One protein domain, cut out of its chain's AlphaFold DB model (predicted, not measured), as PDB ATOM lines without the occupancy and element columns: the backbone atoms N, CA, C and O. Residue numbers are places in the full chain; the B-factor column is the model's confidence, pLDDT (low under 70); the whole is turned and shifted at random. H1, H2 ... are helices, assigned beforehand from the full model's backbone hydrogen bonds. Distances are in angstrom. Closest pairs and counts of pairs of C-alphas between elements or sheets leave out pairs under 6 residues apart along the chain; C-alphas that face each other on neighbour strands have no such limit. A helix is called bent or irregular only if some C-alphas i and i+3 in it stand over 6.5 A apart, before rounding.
ATOM      1  N   SER A   2     -12.415  -5.638 -35.079       76.56
ATOM      2  CA  SER A   2     -12.824  -4.778 -33.951       76.56
ATOM      3  C   SER A   2     -13.812  -3.694 -34.407       76.56
ATOM      4  O   SER A   2     -13.657  -3.136 -35.498       76.56
ATOM      5  N   HIS A   3     -14.805  -3.361 -33.574       75.88
ATOM      6  CA  HIS A   3     -15.810  -2.326 -33.873       75.88
ATOM      7  C   HIS A   3     -15.183  -0.949 -34.170       75.88
ATOM      8  O   HIS A   3     -15.707  -0.179 -34.976       75.88
ATOM      9  N   ILE A   4     -14.002  -0.672 -33.606       78.62
ATOM     10  CA  ILE A   4     -13.204   0.536 -33.872       78.62
ATOM     11  C   ILE A   4     -12.688   0.557 -35.319       78.62
ATOM     12  O   ILE A   4     -12.794   1.576 -36.007       78.62
ATOM     13  N   ASN A   5     -12.152  -0.564 -35.813       81.44
ATOM     14  CA  ASN A   5     -11.649  -0.659 -37.187       81.44
ATOM     15  C   ASN A   5     -12.795  -0.550 -38.198       81.44
ATOM     16  O   ASN A   5     -12.677   0.174 -39.186       81.44
ATOM     17  N   GLN A   6     -13.937  -1.170 -37.894       81.62
ATOM     18  CA  GLN A   6     -15.142  -1.060 -38.710       81.62
ATOM     19  C   GLN A   6     -15.674   0.381 -38.754       81.62
ATOM     20  O   GLN A   6     -16.049   0.865 -39.820       81.62
ATOM     21  N   PHE A   7     -15.643   1.116 -37.637       82.44
ATOM     22  CA  PHE A   7     -16.046   2.524 -37.606       82.44
ATOM     23  C   PHE A   7     -15.113   3.428 -38.429       82.44
ATOM     24  O   PHE A   7     -15.588   4.297 -39.166       82.44
ATOM     25  N   LYS A   8     -13.791   3.211 -38.369       82.12
ATOM     26  CA  LYS A   8     -12.817   3.946 -39.201       82.12
ATOM     27  C   LYS A   8     -13.037   3.693 -40.693       82.12
ATOM     28  O   LYS A   8     -13.048   4.641 -41.482       82.12
ATOM     29  N   GLU A   9     -13.251   2.439 -41.084       85.88
ATOM     30  CA  GLU A   9     -13.577   2.093 -42.468       85.88
ATOM     31  C   GLU A   9     -14.905   2.703 -42.918       85.88
ATOM     32  O   GLU A   9     -14.984   3.262 -44.014       85.88
ATOM     33  N   ASN A  10     -15.932   2.649 -42.069       84.50
ATOM     34  CA  ASN A  10     -17.237   3.239 -42.345       84.50
ATOM     35  C   ASN A  10     -17.134   4.757 -42.534       84.50
ATOM     36  O   ASN A  10     -17.659   5.271 -43.517       84.50
ATOM     37  N   LYS A  11     -16.356   5.475 -41.712       82.75
ATOM     38  CA  LYS A  11     -16.079   6.906 -41.933       82.75
ATOM     39  C   LYS A  11     -15.385   7.183 -43.269       82.75
ATOM     40  O   LYS A  11     -15.723   8.157 -43.944       82.75
ATOM     41  N   LYS A  12     -14.436   6.336 -43.687       86.25
ATOM     42  CA  LYS A  12     -13.783   6.461 -45.002       86.25
ATOM     43  C   LYS A  12     -14.789   6.249 -46.140       86.25
ATOM     44  O   LYS A  12     -14.811   7.037 -47.085       86.25
ATOM     45  N   LYS A  13     -15.651   5.233 -46.028       85.94
ATOM     46  CA  LYS A  13     -16.727   4.952 -46.993       85.94
ATOM     47  C   LYS A  13     -17.743   6.091 -47.047       85.94
ATOM     48  O   LYS A  13     -18.056   6.542 -48.141       85.94
ATOM     49  N   GLN A  14     -18.188   6.604 -45.898       86.12
ATOM     50  CA  GLN A  14     -19.066   7.771 -45.801       86.12
ATOM     51  C   GLN A  14     -18.481   8.948 -46.584       86.12
ATOM     52  O   GLN A  14     -19.159   9.485 -47.450       86.12
ATOM     53  N   ARG A  15     -17.205   9.291 -46.352       87.19
ATOM     54  CA  ARG A  15     -16.531  10.376 -47.078       87.19
ATOM     55  C   ARG A  15     -16.546  10.149 -48.589       87.19
ATOM     56  O   ARG A  15     -16.892  11.060 -49.330       87.19
ATOM     57  N   ASN A  16     -16.201   8.944 -49.040       88.00
ATOM     58  CA  ASN A  16     -16.193   8.621 -50.467       88.00
ATOM     59  C   ASN A  16     -17.594   8.743 -51.085       88.00
ATOM     60  O   ASN A  16     -17.737   9.324 -52.155       88.00
ATOM     61  N   TYR A  17     -18.632   8.255 -50.401       87.81
ATOM     62  CA  TYR A  17     -20.010   8.372 -50.876       87.81
ATOM     63  C   TYR A  17     -20.526   9.812 -50.862       87.81
ATOM     64  O   TYR A  17     -21.243  10.195 -51.778       87.81
ATOM     65  N   THR A  18     -20.122  10.635 -49.893       85.25
ATOM     66  CA  THR A  18     -20.426  12.073 -49.886       85.25
ATOM     67  C   THR A  18     -19.744  12.807 -51.042       85.25
ATOM     68  O   THR A  18     -20.361  13.671 -51.657       85.25
ATOM     69  N   ILE A  19     -18.501  12.455 -51.380       87.12
ATOM     70  CA  ILE A  19     -17.809  13.025 -52.547       87.12
ATOM     71  C   ILE A  19     -18.531  12.623 -53.835       87.12
ATOM     72  O   ILE A  19     -18.832  13.488 -54.651       87.12
ATOM     73  N   LEU A  20     -18.863  11.338 -54.000       86.56
ATOM     74  CA  LEU A  20     -19.627  10.865 -55.159       86.56
ATOM     75  C   LEU A  20     -20.967  11.592 -55.265       86.56
ATOM     76  O   LEU A  20     -21.300  12.105 -56.325       86.56
ATOM     77  N   PHE A  21     -21.693  11.719 -54.154       85.75
ATOM     78  CA  PHE A  21     -22.922  12.500 -54.098       85.75
ATOM     79  C   PHE A  21     -22.731  13.923 -54.643       85.75
ATOM     80  O   PHE A  21     -23.485  14.329 -55.519       85.75
ATOM     81  N   LEU A  22     -21.710  14.654 -54.189       83.56
ATOM     82  CA  LEU A  22     -21.437  16.016 -54.661       83.56
ATOM     83  C   LEU A  22     -21.136  16.068 -56.166       83.56
ATOM     84  O   LEU A  22     -21.617  16.970 -56.849       83.56
ATOM     85  N   VAL A  23     -20.395  15.086 -56.689       84.94
ATOM     86  CA  VAL A  23     -20.071  14.979 -58.122       84.94
ATOM     87  C   VAL A  23     -21.326  14.780 -58.972       84.94
ATOM     88  O   VAL A  23     -21.427  15.378 -60.037       84.94
ATOM     89  N   PHE A  24     -22.293  13.984 -58.511       79.50
ATOM     90  CA  PHE A  24     -23.543  13.763 -59.247       79.50
ATOM     91  C   PHE A  24     -24.584  14.867 -59.009       79.50
ATOM     92  O   PHE A  24     -25.384  15.167 -59.893       79.50
ATOM     93  N   TRP A  25     -24.572  15.510 -57.843       79.12
ATOM     94  CA  TRP A  25     -25.542  16.550 -57.504       79.12
ATOM     95  C   TRP A  25     -25.208  17.909 -58.132       79.12
ATOM     96  O   TRP A  25     -26.115  18.637 -58.530       79.12
ATOM     97  N   GLY A  26     -23.920  18.245 -58.275       78.31
ATOM     98  CA  GLY A  26     -23.474  19.500 -58.892       78.31
ATOM     99  C   GLY A  26     -24.034  19.721 -60.307       78.31
ATOM    100  O   GLY A  26     -24.701  20.730 -60.536       78.31
ATOM    101  N   PRO A  27     -23.855  18.771 -61.244       75.81
ATOM    102  CA  PRO A  27     -24.422  18.855 -62.590       75.81
ATOM    103  C   PRO A  27     -25.954  18.919 -62.603       75.81
ATOM    104  O   PRO A  27     -26.519  19.646 -63.413       75.81
ATOM    105  N   SER A  28     -26.634  18.210 -61.690       71.56
ATOM    106  CA  SER A  28     -28.101  18.261 -61.568       71.56
ATOM    107  C   SER A  28     -28.602  19.659 -61.192       71.56
ATOM    108  O   SER A  28     -29.605  20.111 -61.742       71.56
ATOM    109  N   LEU A  29     -27.890  20.372 -60.311       72.94
ATOM    110  CA  LEU A  29     -28.209  21.761 -59.976       72.94
ATOM    111  C   LEU A  29     -27.979  22.692 -61.170       72.94
ATOM    112  O   LEU A  29     -28.851  23.497 -61.474       72.94
ATOM    113  N   ILE A  30     -26.854  22.558 -61.879       75.88
ATOM    114  CA  ILE A  30     -26.542  23.397 -63.049       75.88
ATOM    115  C   ILE A  30     -27.602  23.222 -64.145       75.88
ATOM    116  O   ILE A  30     -28.093  24.213 -64.678       75.88
ATOM    117  N   LEU A  31     -28.005  21.978 -64.426       71.69
ATOM    118  CA  LEU A  31     -29.058  21.662 -65.397       71.69
ATOM    119  C   LEU A  31     -30.434  22.206 -64.994       71.69
ATOM    120  O   LEU A  31     -31.226  22.523 -65.867       71.69
ATOM    121  N   GLY A  32     -30.725  22.334 -63.696       67.69
ATOM    122  CA  GLY A  32     -31.968  22.953 -63.226       67.69
ATOM    123  C   GLY A  32     -32.001  24.481 -63.365       67.69
ATOM    124  O   GLY A  32     -33.079  25.068 -63.344       67.69
ATOM    125  N   TYR A  33     -30.837  25.129 -63.492       70.69
ATOM    126  CA  TYR A  33     -30.720  26.582 -63.664       70.69
ATOM    127  C   TYR A  33     -30.599  27.004 -65.129       70.69
ATOM    128  O   TYR A  33     -31.018  28.106 -65.491       70.69
ATOM    129  N   THR A  34     -30.032  26.157 -65.987       67.25
ATOM    130  CA  THR A  34     -30.017  26.411 -67.424       67.25
ATOM    131  C   THR A  34     -31.380  26.034 -67.998       67.25
ATOM    132  O   THR A  34     -31.830  24.906 -67.856       67.25
ATOM    133  N   LYS A  35     -32.056  26.959 -68.695       62.66
ATOM    134  CA  LYS A  35     -33.262  26.668 -69.504       62.66
ATOM    135  C   LYS A  35     -32.922  25.812 -70.742       62.66
ATOM    136  O   LYS A  35     -33.418  26.068 -71.837       62.66
ATOM    137  N   ALA A  36     -31.989  24.873 -70.605       62.75
ATOM    138  CA  ALA A  36     -31.709  23.877 -71.617       62.75
ATOM    139  C   ALA A  36     -32.963  23.001 -71.778       62.75
ATOM    140  O   ALA A  36     -33.692  22.828 -70.801       62.75
ATOM    141  N   PRO A  37     -33.250  22.470 -72.978       59.38
ATOM    142  CA  PRO A  37     -34.345  21.525 -73.159       59.38
ATOM    143  C   PRO A  37     -34.126  20.356 -72.198       59.38
ATOM    144  O   PRO A  37     -33.200  19.571 -72.389       59.38
ATOM    145  N   ASP A  38     -34.924  20.321 -71.128       60.88
ATOM    146  CA  ASP A  38     -34.768  19.427 -69.985       60.88
ATOM    147  C   ASP A  38     -34.721  17.982 -70.487       60.88
ATOM    148  O   ASP A  38     -35.749  17.440 -70.911       60.88
ATOM    149  N   PRO A  39     -33.575  17.287 -70.403       72.12
ATOM    150  CA  PRO A  39     -33.611  15.848 -70.456       72.12
ATOM    151  C   PRO A  39     -34.131  15.399 -69.089       72.12
ATOM    152  O   PRO A  39     -33.363  15.014 -68.208       72.12
ATOM    153  N   TYR A  40     -35.449  15.494 -68.892       73.88
ATOM    154  CA  TYR A  40     -36.153  15.170 -67.646       73.88
ATOM    155  C   TYR A  40     -35.698  13.817 -67.073       73.88
ATOM    156  O   TYR A  40     -35.459  13.686 -65.874       73.88
ATOM    157  N   LEU A  41     -35.468  12.842 -67.958       77.19
ATOM    158  CA  LEU A  41     -34.903  11.530 -67.639       77.19
ATOM    159  C   LEU A  41     -33.493  11.596 -67.030       77.19
ATOM    160  O   LEU A  41     -33.224  10.903 -66.053       77.19
ATOM    161  N   ILE A  42     -32.599  12.434 -67.559       78.69
ATOM    162  CA  ILE A  42     -31.229  12.600 -67.046       78.69
ATOM    163  C   ILE A  42     -31.256  13.285 -65.676       78.69
ATOM    164  O   ILE A  42     -30.560  12.853 -64.759       78.69
ATOM    165  N   ASN A  43     -32.093  14.311 -65.505       76.06
ATOM    166  CA  ASN A  43     -32.248  15.006 -64.226       76.06
ATOM    167  C   ASN A  43     -32.826  14.071 -63.146       76.06
ATOM    168  O   ASN A  43     -32.319  14.012 -62.025       76.06
ATOM    169  N   LEU A  44     -33.839  13.273 -63.501       80.69
ATOM    170  CA  LEU A  44     -34.405  12.251 -62.623       80.69
ATOM    171  C   LEU A  44     -33.358  11.194 -62.250       80.69
ATOM    172  O   LEU A  44     -33.213  10.865 -61.073       80.69
ATOM    173  N   PHE A  45     -32.580  10.715 -63.225       82.38
ATOM    174  CA  PHE A  45     -31.525   9.733 -62.989       82.38
ATOM    175  C   PHE A  45     -30.461  10.269 -62.027       82.38
ATOM    176  O   PHE A  45     -30.148   9.607 -61.040       82.38
ATOM    177  N   LEU A  46     -29.966  11.493 -62.246       80.69
ATOM    178  CA  LEU A  46     -28.994  12.155 -61.368       80.69
ATOM    179  C   LEU A  46     -29.521  12.310 -59.934       80.69
ATOM    180  O   LEU A  46     -28.789  12.032 -58.983       80.69
ATOM    181  N   LYS A  47     -30.792  12.690 -59.760       80.06
ATOM    182  CA  LYS A  47     -31.435  12.809 -58.440       80.06
ATOM    183  C   LYS A  47     -31.574  11.457 -57.743       80.06
ATOM    184  O   LYS A  47     -31.233  11.351 -56.563       80.06
ATOM    185  N   CYS A  48     -32.014  10.417 -58.451       85.88
ATOM    186  CA  CYS A  48     -32.107   9.057 -57.913       85.88
ATOM    187  C   CYS A  48     -30.729   8.508 -57.515       85.88
ATOM    188  O   CYS A  48     -30.575   7.949 -56.427       85.88
ATOM    189  N   PHE A  49     -29.709   8.717 -58.350       84.62
ATOM    190  CA  PHE A  49     -28.334   8.317 -58.049       84.62
ATOM    191  C   PHE A  49     -27.760   9.105 -56.864       84.62
ATOM    192  O   PHE A  49     -27.133   8.532 -55.971       84.62
ATOM    193  N   GLY A  50     -28.036  10.409 -56.794       82.38
ATOM    194  CA  GLY A  50     -27.690  11.255 -55.656       82.38
ATOM    195  C   GLY A  50     -28.315  10.756 -54.351       82.38
ATOM    196  O   GLY A  50     -27.610  10.573 -53.360       82.38
ATOM    197  N   LEU A  51     -29.614  10.443 -54.360       85.31
ATOM    198  CA  LEU A  51     -30.324   9.861 -53.216       85.31
ATOM    199  C   LEU A  51     -29.728   8.520 -52.779       85.31
ATOM    200  O   LEU A  51     -29.553   8.294 -51.581       85.31
ATOM    201  N   TYR A  52     -29.356   7.654 -53.724       88.69
ATOM    202  CA  TYR A  52     -28.679   6.395 -53.411       88.69
ATOM    203  C   TYR A  52     -27.365   6.630 -52.652       88.69
ATOM    204  O   TYR A  52     -27.095   5.974 -51.640       88.69
ATOM    205  N   PHE A  53     -26.559   7.601 -53.084       87.25
ATOM    206  CA  PHE A  53     -25.314   7.937 -52.397       87.25
ATOM    207  C   PHE A  53     -25.530   8.608 -51.041       87.25
ATOM    208  O   PHE A  53     -24.796   8.279 -50.106       87.25
ATOM    209  N   ILE A  54     -26.552   9.458 -50.889       86.31
ATOM    210  CA  ILE A  54     -26.964   9.992 -49.579       86.31
ATOM    211  C   ILE A  54     -27.321   8.842 -48.641       86.31
ATOM    212  O   ILE A  54     -26.818   8.783 -47.521       86.31
ATOM    213  N   TYR A  55     -28.147   7.902 -49.102       89.00
ATOM    214  CA  TYR A  55     -28.568   6.756 -48.304       89.00
ATOM    215  C   TYR A  55     -27.375   5.897 -47.870       89.00
ATOM    216  O   TYR A  55     -27.250   5.539 -46.697       89.00
ATOM    217  N   ARG A  56     -26.440   5.608 -48.785       87.62
ATOM    218  CA  ARG A  56     -25.209   4.873 -48.455       87.62
ATOM    219  C   ARG A  56     -24.356   5.653 -47.458       87.62
ATOM    220  O   ARG A  56     -23.939   5.076 -46.457       87.62
ATOM    221  N   ALA A  57     -24.131   6.947 -47.683       85.81
ATOM    222  CA  ALA A  57     -23.380   7.797 -46.763       85.81
ATOM    223  C   ALA A  57     -24.019   7.822 -45.366       85.81
ATOM    224  O   ALA A  57     -23.307   7.696 -44.370       85.81
ATOM    225  N   TYR A  58     -25.350   7.896 -45.288       86.44
ATOM    226  CA  TYR A  58     -26.094   7.805 -44.036       86.44
ATOM    227  C   TYR A  58     -25.875   6.456 -43.350       86.44
ATOM    228  O   TYR A  58     -25.457   6.436 -42.194       86.44
ATOM    229  N   LYS A  59     -26.036   5.332 -44.058       87.31
ATOM    230  CA  LYS A  59     -25.817   3.990 -43.492       87.31
ATOM    231  C   LYS A  59     -24.407   3.823 -42.913       87.31
ATOM    232  O   LYS A  59     -24.248   3.256 -41.837       87.31
ATOM    233  N   TYR A  60     -23.385   4.361 -43.582       85.69
ATOM    234  CA  TYR A  60     -22.003   4.332 -43.086       85.69
ATOM    235  C   TYR A  60     -21.698   5.371 -41.996       85.69
ATOM    236  O   TYR A  60     -20.638   5.307 -41.378       85.69
ATOM    237  N   SER A  61     -22.601   6.315 -41.732       83.12
ATOM    238  CA  SER A  61     -22.469   7.267 -40.621       83.12
ATOM    239  C   SER A  61     -22.920   6.687 -39.273       83.12
ATOM    240  O   SER A  61     -22.580   7.229 -38.218       83.12
ATOM    241  N   LEU A  62     -23.678   5.587 -39.305       84.94
ATOM    242  CA  LEU A  62     -24.245   4.940 -38.128       84.94
ATOM    243  C   LEU A  62     -23.184   4.170 -37.336       84.94
ATOM    244  O   LEU A  62     -22.161   3.716 -37.861       84.94
ATOM    245  N   CYS A  63     -23.439   4.016 -36.041       83.44
ATOM    246  CA  CYS A  63     -22.621   3.185 -35.173       83.44
ATOM    247  C   CYS A  63     -22.731   1.707 -35.603       83.44
ATOM    248  O   CYS A  63     -23.849   1.220 -35.740       83.44
ATOM    249  N   PRO A  64     -21.616   0.969 -35.772       82.69
ATOM    250  CA  PRO A  64     -21.645  -0.418 -36.253       82.69
ATOM    251  C   PRO A  64     -22.305  -1.413 -35.286       82.69
ATOM    252  O   PRO A  64     -22.573  -2.537 -35.684       82.69
ATOM    253  N   ASN A  65     -22.531  -1.026 -34.031       84.50
ATOM    254  CA  ASN A  65     -23.089  -1.900 -32.999       84.50
ATOM    255  C   ASN A  65     -24.579  -1.660 -32.758       84.50
ATOM    256  O   ASN A  65     -25.350  -2.602 -32.660       84.50
ATOM    257  N   CYS A  66     -25.004  -0.396 -32.684       85.00
ATOM    258  CA  CYS A  66     -26.401  -0.064 -32.396       85.00
ATOM    259  C   CYS A  66     -27.163   0.534 -33.577       85.00
ATOM    260  O   CYS A  66     -28.320   0.903 -33.402       85.00
ATOM    261  N   GLU A  67     -26.509   0.707 -34.730       85.12
ATOM    262  CA  GLU A  67     -27.074   1.291 -35.955       85.12
ATOM    263  C   GLU A  67     -27.753   2.658 -35.747       85.12
ATOM    264  O   GLU A  67     -28.551   3.116 -36.558       85.12
ATOM    265  N   LYS A  68     -27.408   3.358 -34.662       86.88
ATOM    266  CA  LYS A  68     -27.880   4.713 -34.359       86.88
ATOM    267  C   LYS A  68     -26.787   5.731 -34.644       86.88
ATOM    268  O   LYS A  68     -25.595   5.411 -34.663       86.88
ATOM    269  N   ALA A  69     -27.195   6.984 -34.833       83.81
ATOM    270  CA  ALA A  69     -26.264   8.089 -34.998       83.81
ATOM    271  C   ALA A  69     -25.355   8.194 -33.753       83.81
ATOM    272  O   ALA A  69     -25.856   8.379 -32.640       83.81
ATOM    273  N   PRO A  70     -24.021   8.093 -33.902       80.81
ATOM    274  CA  PRO A  70     -23.113   8.037 -32.759       80.81
ATOM    275  C   PRO A  70     -22.967   9.392 -32.044       80.81
ATOM    276  O   PRO A  70     -22.441   9.449 -30.934       80.81
ATOM    277  N   GLY A  71     -23.462  10.475 -32.646       78.50
ATOM    278  CA  GLY A  71     -23.446  11.837 -32.120       78.50
ATOM    279  C   GLY A  71     -23.117  12.854 -33.213       78.50
ATOM    280  O   GLY A  71     -22.735  12.489 -34.322       78.50
ATOM    281  N   TRP A  72     -23.264  14.136 -32.889       70.44
ATOM    282  CA  TRP A  72     -22.968  15.242 -33.799       70.44
ATOM    283  C   TRP A  72     -21.522  15.705 -33.564       70.44
ATOM    284  O   TRP A  72     -21.127  15.923 -32.417       70.44
ATOM    285  N   GLY A  73     -20.722  15.814 -34.631       66.75
ATOM    286  CA  GLY A  73     -19.340  16.308 -34.578       66.75
ATOM    287  C   GLY A  73     -18.307  15.417 -35.280       66.75
ATOM    288  O   GLY A  73     -18.511  14.231 -35.529       66.75
ATOM    289  N   TRP A  74     -17.147  15.993 -35.601       61.50
ATOM    290  CA  TRP A  74     -16.100  15.310 -36.375       61.50
ATOM    291  C   TRP A  74     -15.284  14.310 -35.532       61.50
ATOM    292  O   TRP A  74     -14.830  13.288 -36.057       61.50
ATOM    293  N   ARG A  75     -15.169  14.542 -34.214       68.12
ATOM    294  CA  ARG A  75     -14.410  13.710 -33.256       68.12
ATOM    295  C   ARG A  75     -15.320  12.927 -32.303       68.12
ATOM    296  O   ARG A  75     -15.279  13.117 -31.090       68.12
ATOM    297  N   VAL A  76     -16.146  12.037 -32.843       74.81
ATOM    298  CA  VAL A  76     -16.944  11.125 -32.009       74.81
ATOM    299  C   VAL A  76     -16.039  10.005 -31.490       74.81
ATOM    300  O   VAL A  76     -15.665   9.118 -32.248       74.81
ATOM    301  N   LYS A  77     -15.659  10.073 -30.208       79.44
ATOM    302  CA  LYS A  77     -14.853   9.037 -29.527       79.44
ATOM    303  C   LYS A  77     -15.702   7.906 -28.940       79.44
ATOM    304  O   LYS A  77     -15.212   6.801 -28.745       79.44
ATOM    305  N   LYS A  78     -16.973   8.183 -28.641       83.75
ATOM    306  CA  LYS A  78     -17.923   7.251 -28.026       83.75
ATOM    307  C   LYS A  78     -19.296   7.450 -28.657       83.75
ATOM    308  O   LYS A  78     -19.699   8.595 -28.860       83.75
ATOM    309  N   CYS A  79     -20.004   6.369 -28.956       84.69
ATOM    310  CA  CYS A  79     -21.386   6.438 -29.410       84.69
ATOM    311  C   CYS A  79     -22.277   6.940 -28.266       84.69
ATOM    312  O   CYS A  79     -22.325   6.318 -27.207       84.69
ATOM    313  N   LYS A  80     -23.009   8.041 -28.466       84.25
ATOM    314  CA  LYS A  80     -23.955   8.558 -27.460       84.25
ATOM    315  C   LYS A  80     -25.153   7.630 -27.227       84.25
ATOM    316  O   LYS A  80     -25.714   7.654 -26.142       84.25
ATOM    317  N   ALA A  81     -25.525   6.821 -28.220       84.44
ATOM    318  CA  ALA A  81     -26.700   5.954 -28.149       84.44
ATOM    319  C   ALA A  81     -26.457   4.627 -27.408       84.44
ATOM    320  O   ALA A  81     -27.318   4.206 -26.648       84.44
ATOM    321  N   CYS A  82     -25.316   3.963 -27.625       86.06
ATOM    322  CA  CYS A  82     -24.999   2.681 -26.969       86.06
ATOM    323  C   CYS A  82     -23.809   2.744 -26.007       86.06
ATOM    324  O   CYS A  82     -23.501   1.766 -25.338       86.06
ATOM    325  N   GLY A  83     -23.104   3.872 -25.944       82.31
ATOM    326  CA  GLY A  83     -21.952   4.028 -25.067       82.31
ATOM    327  C   GLY A  83     -20.687   3.290 -25.521       82.31
ATOM    328  O   GLY A  83     -19.715   3.243 -24.771       82.31
ATOM    329  N   GLU A  84     -20.644   2.742 -26.731       83.06
ATOM    330  CA  GLU A  84     -19.449   2.052 -27.213       83.06
ATOM    331  C   GLU A  84     -18.314   3.021 -27.569       83.06
ATOM    332  O   GLU A  84     -18.555   4.097 -28.124       83.06
ATOM    333  N   LYS A  85     -17.065   2.643 -27.267       82.25
ATOM    334  CA  LYS A  85     -15.865   3.385 -27.678       82.25
ATOM    335  C   LYS A  85     -15.576   3.143 -29.162       82.25
ATOM    336  O   LYS A  85     -15.467   2.007 -29.606       82.25
ATOM    337  N   LEU A  86     -15.436   4.229 -29.914       75.12
ATOM    338  CA  LEU A  86     -15.242   4.238 -31.368       75.12
ATOM    339  C   LEU A  86     -13.835   4.708 -31.783       75.12
ATOM    340  O   LEU A  86     -13.508   4.673 -32.970       75.12
ATOM    341  N   VAL A  87     -13.021   5.164 -30.820       69.81
ATOM    342  CA  VAL A  87     -11.630   5.622 -30.978       69.81
ATOM    343  C   VAL A  87     -10.807   5.169 -29.783       69.81
ATOM    344  O   VAL A  87     -11.314   5.324 -28.647       69.81
TER     345      VAL A  87
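Overview. This is residues 2 to 87 of the 87 residues of an uncharacterized protein of Catenovulum maritimum (UniProt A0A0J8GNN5). A long helical hairpin, H1 running out and H2 folding back beside it, carries a small head of loops, residues 62 to 87, at the end where H1 begins and H2 ends. At the other end the turn, residues 33 to 38, stands free. The printed part has 86 residues with two named helices, H1 then H2, and no named strand; the class is all helix. It is a loose rod, radius of gyration of the C-alphas 16.7 A, spanning 52 by 19 by 18 A.

Along the chain. Find C-alpha 3 at (-15.810, -2.326, -33.873); from there H1, residues 3 to 33, runs 44.1 A to C-alpha 33 at (-30.720, 26.582, -63.664). H1 is neither bent nor irregular, but only just: C-alphas 24 and 27 are 6.2 A apart. H2, residues 40 to 61, runs 31.3 A to C-alpha 61 at (-22.469, 7.267, -40.621).

Arrangement. Look at Gln 14 and Ala 57, the closest C-alphas of H1 and H2, 4.4 A apart. The two touch as a helical hairpin, at a shallow tilt of 20 degrees, opposite ways. Every O i to N i+4 pair is within hydrogen-bond range in H2, and 25 of 27 in H1.

Size, cuts and confidence. The C-alphas of Pro 37 and Gly 83, the two farthest apart, are 52.7 A apart. The printed part has no cut, and the link from H1 to H2 is short. Confidence is under 70 at residues 32, 34 to 38, 73 to 75 and 87.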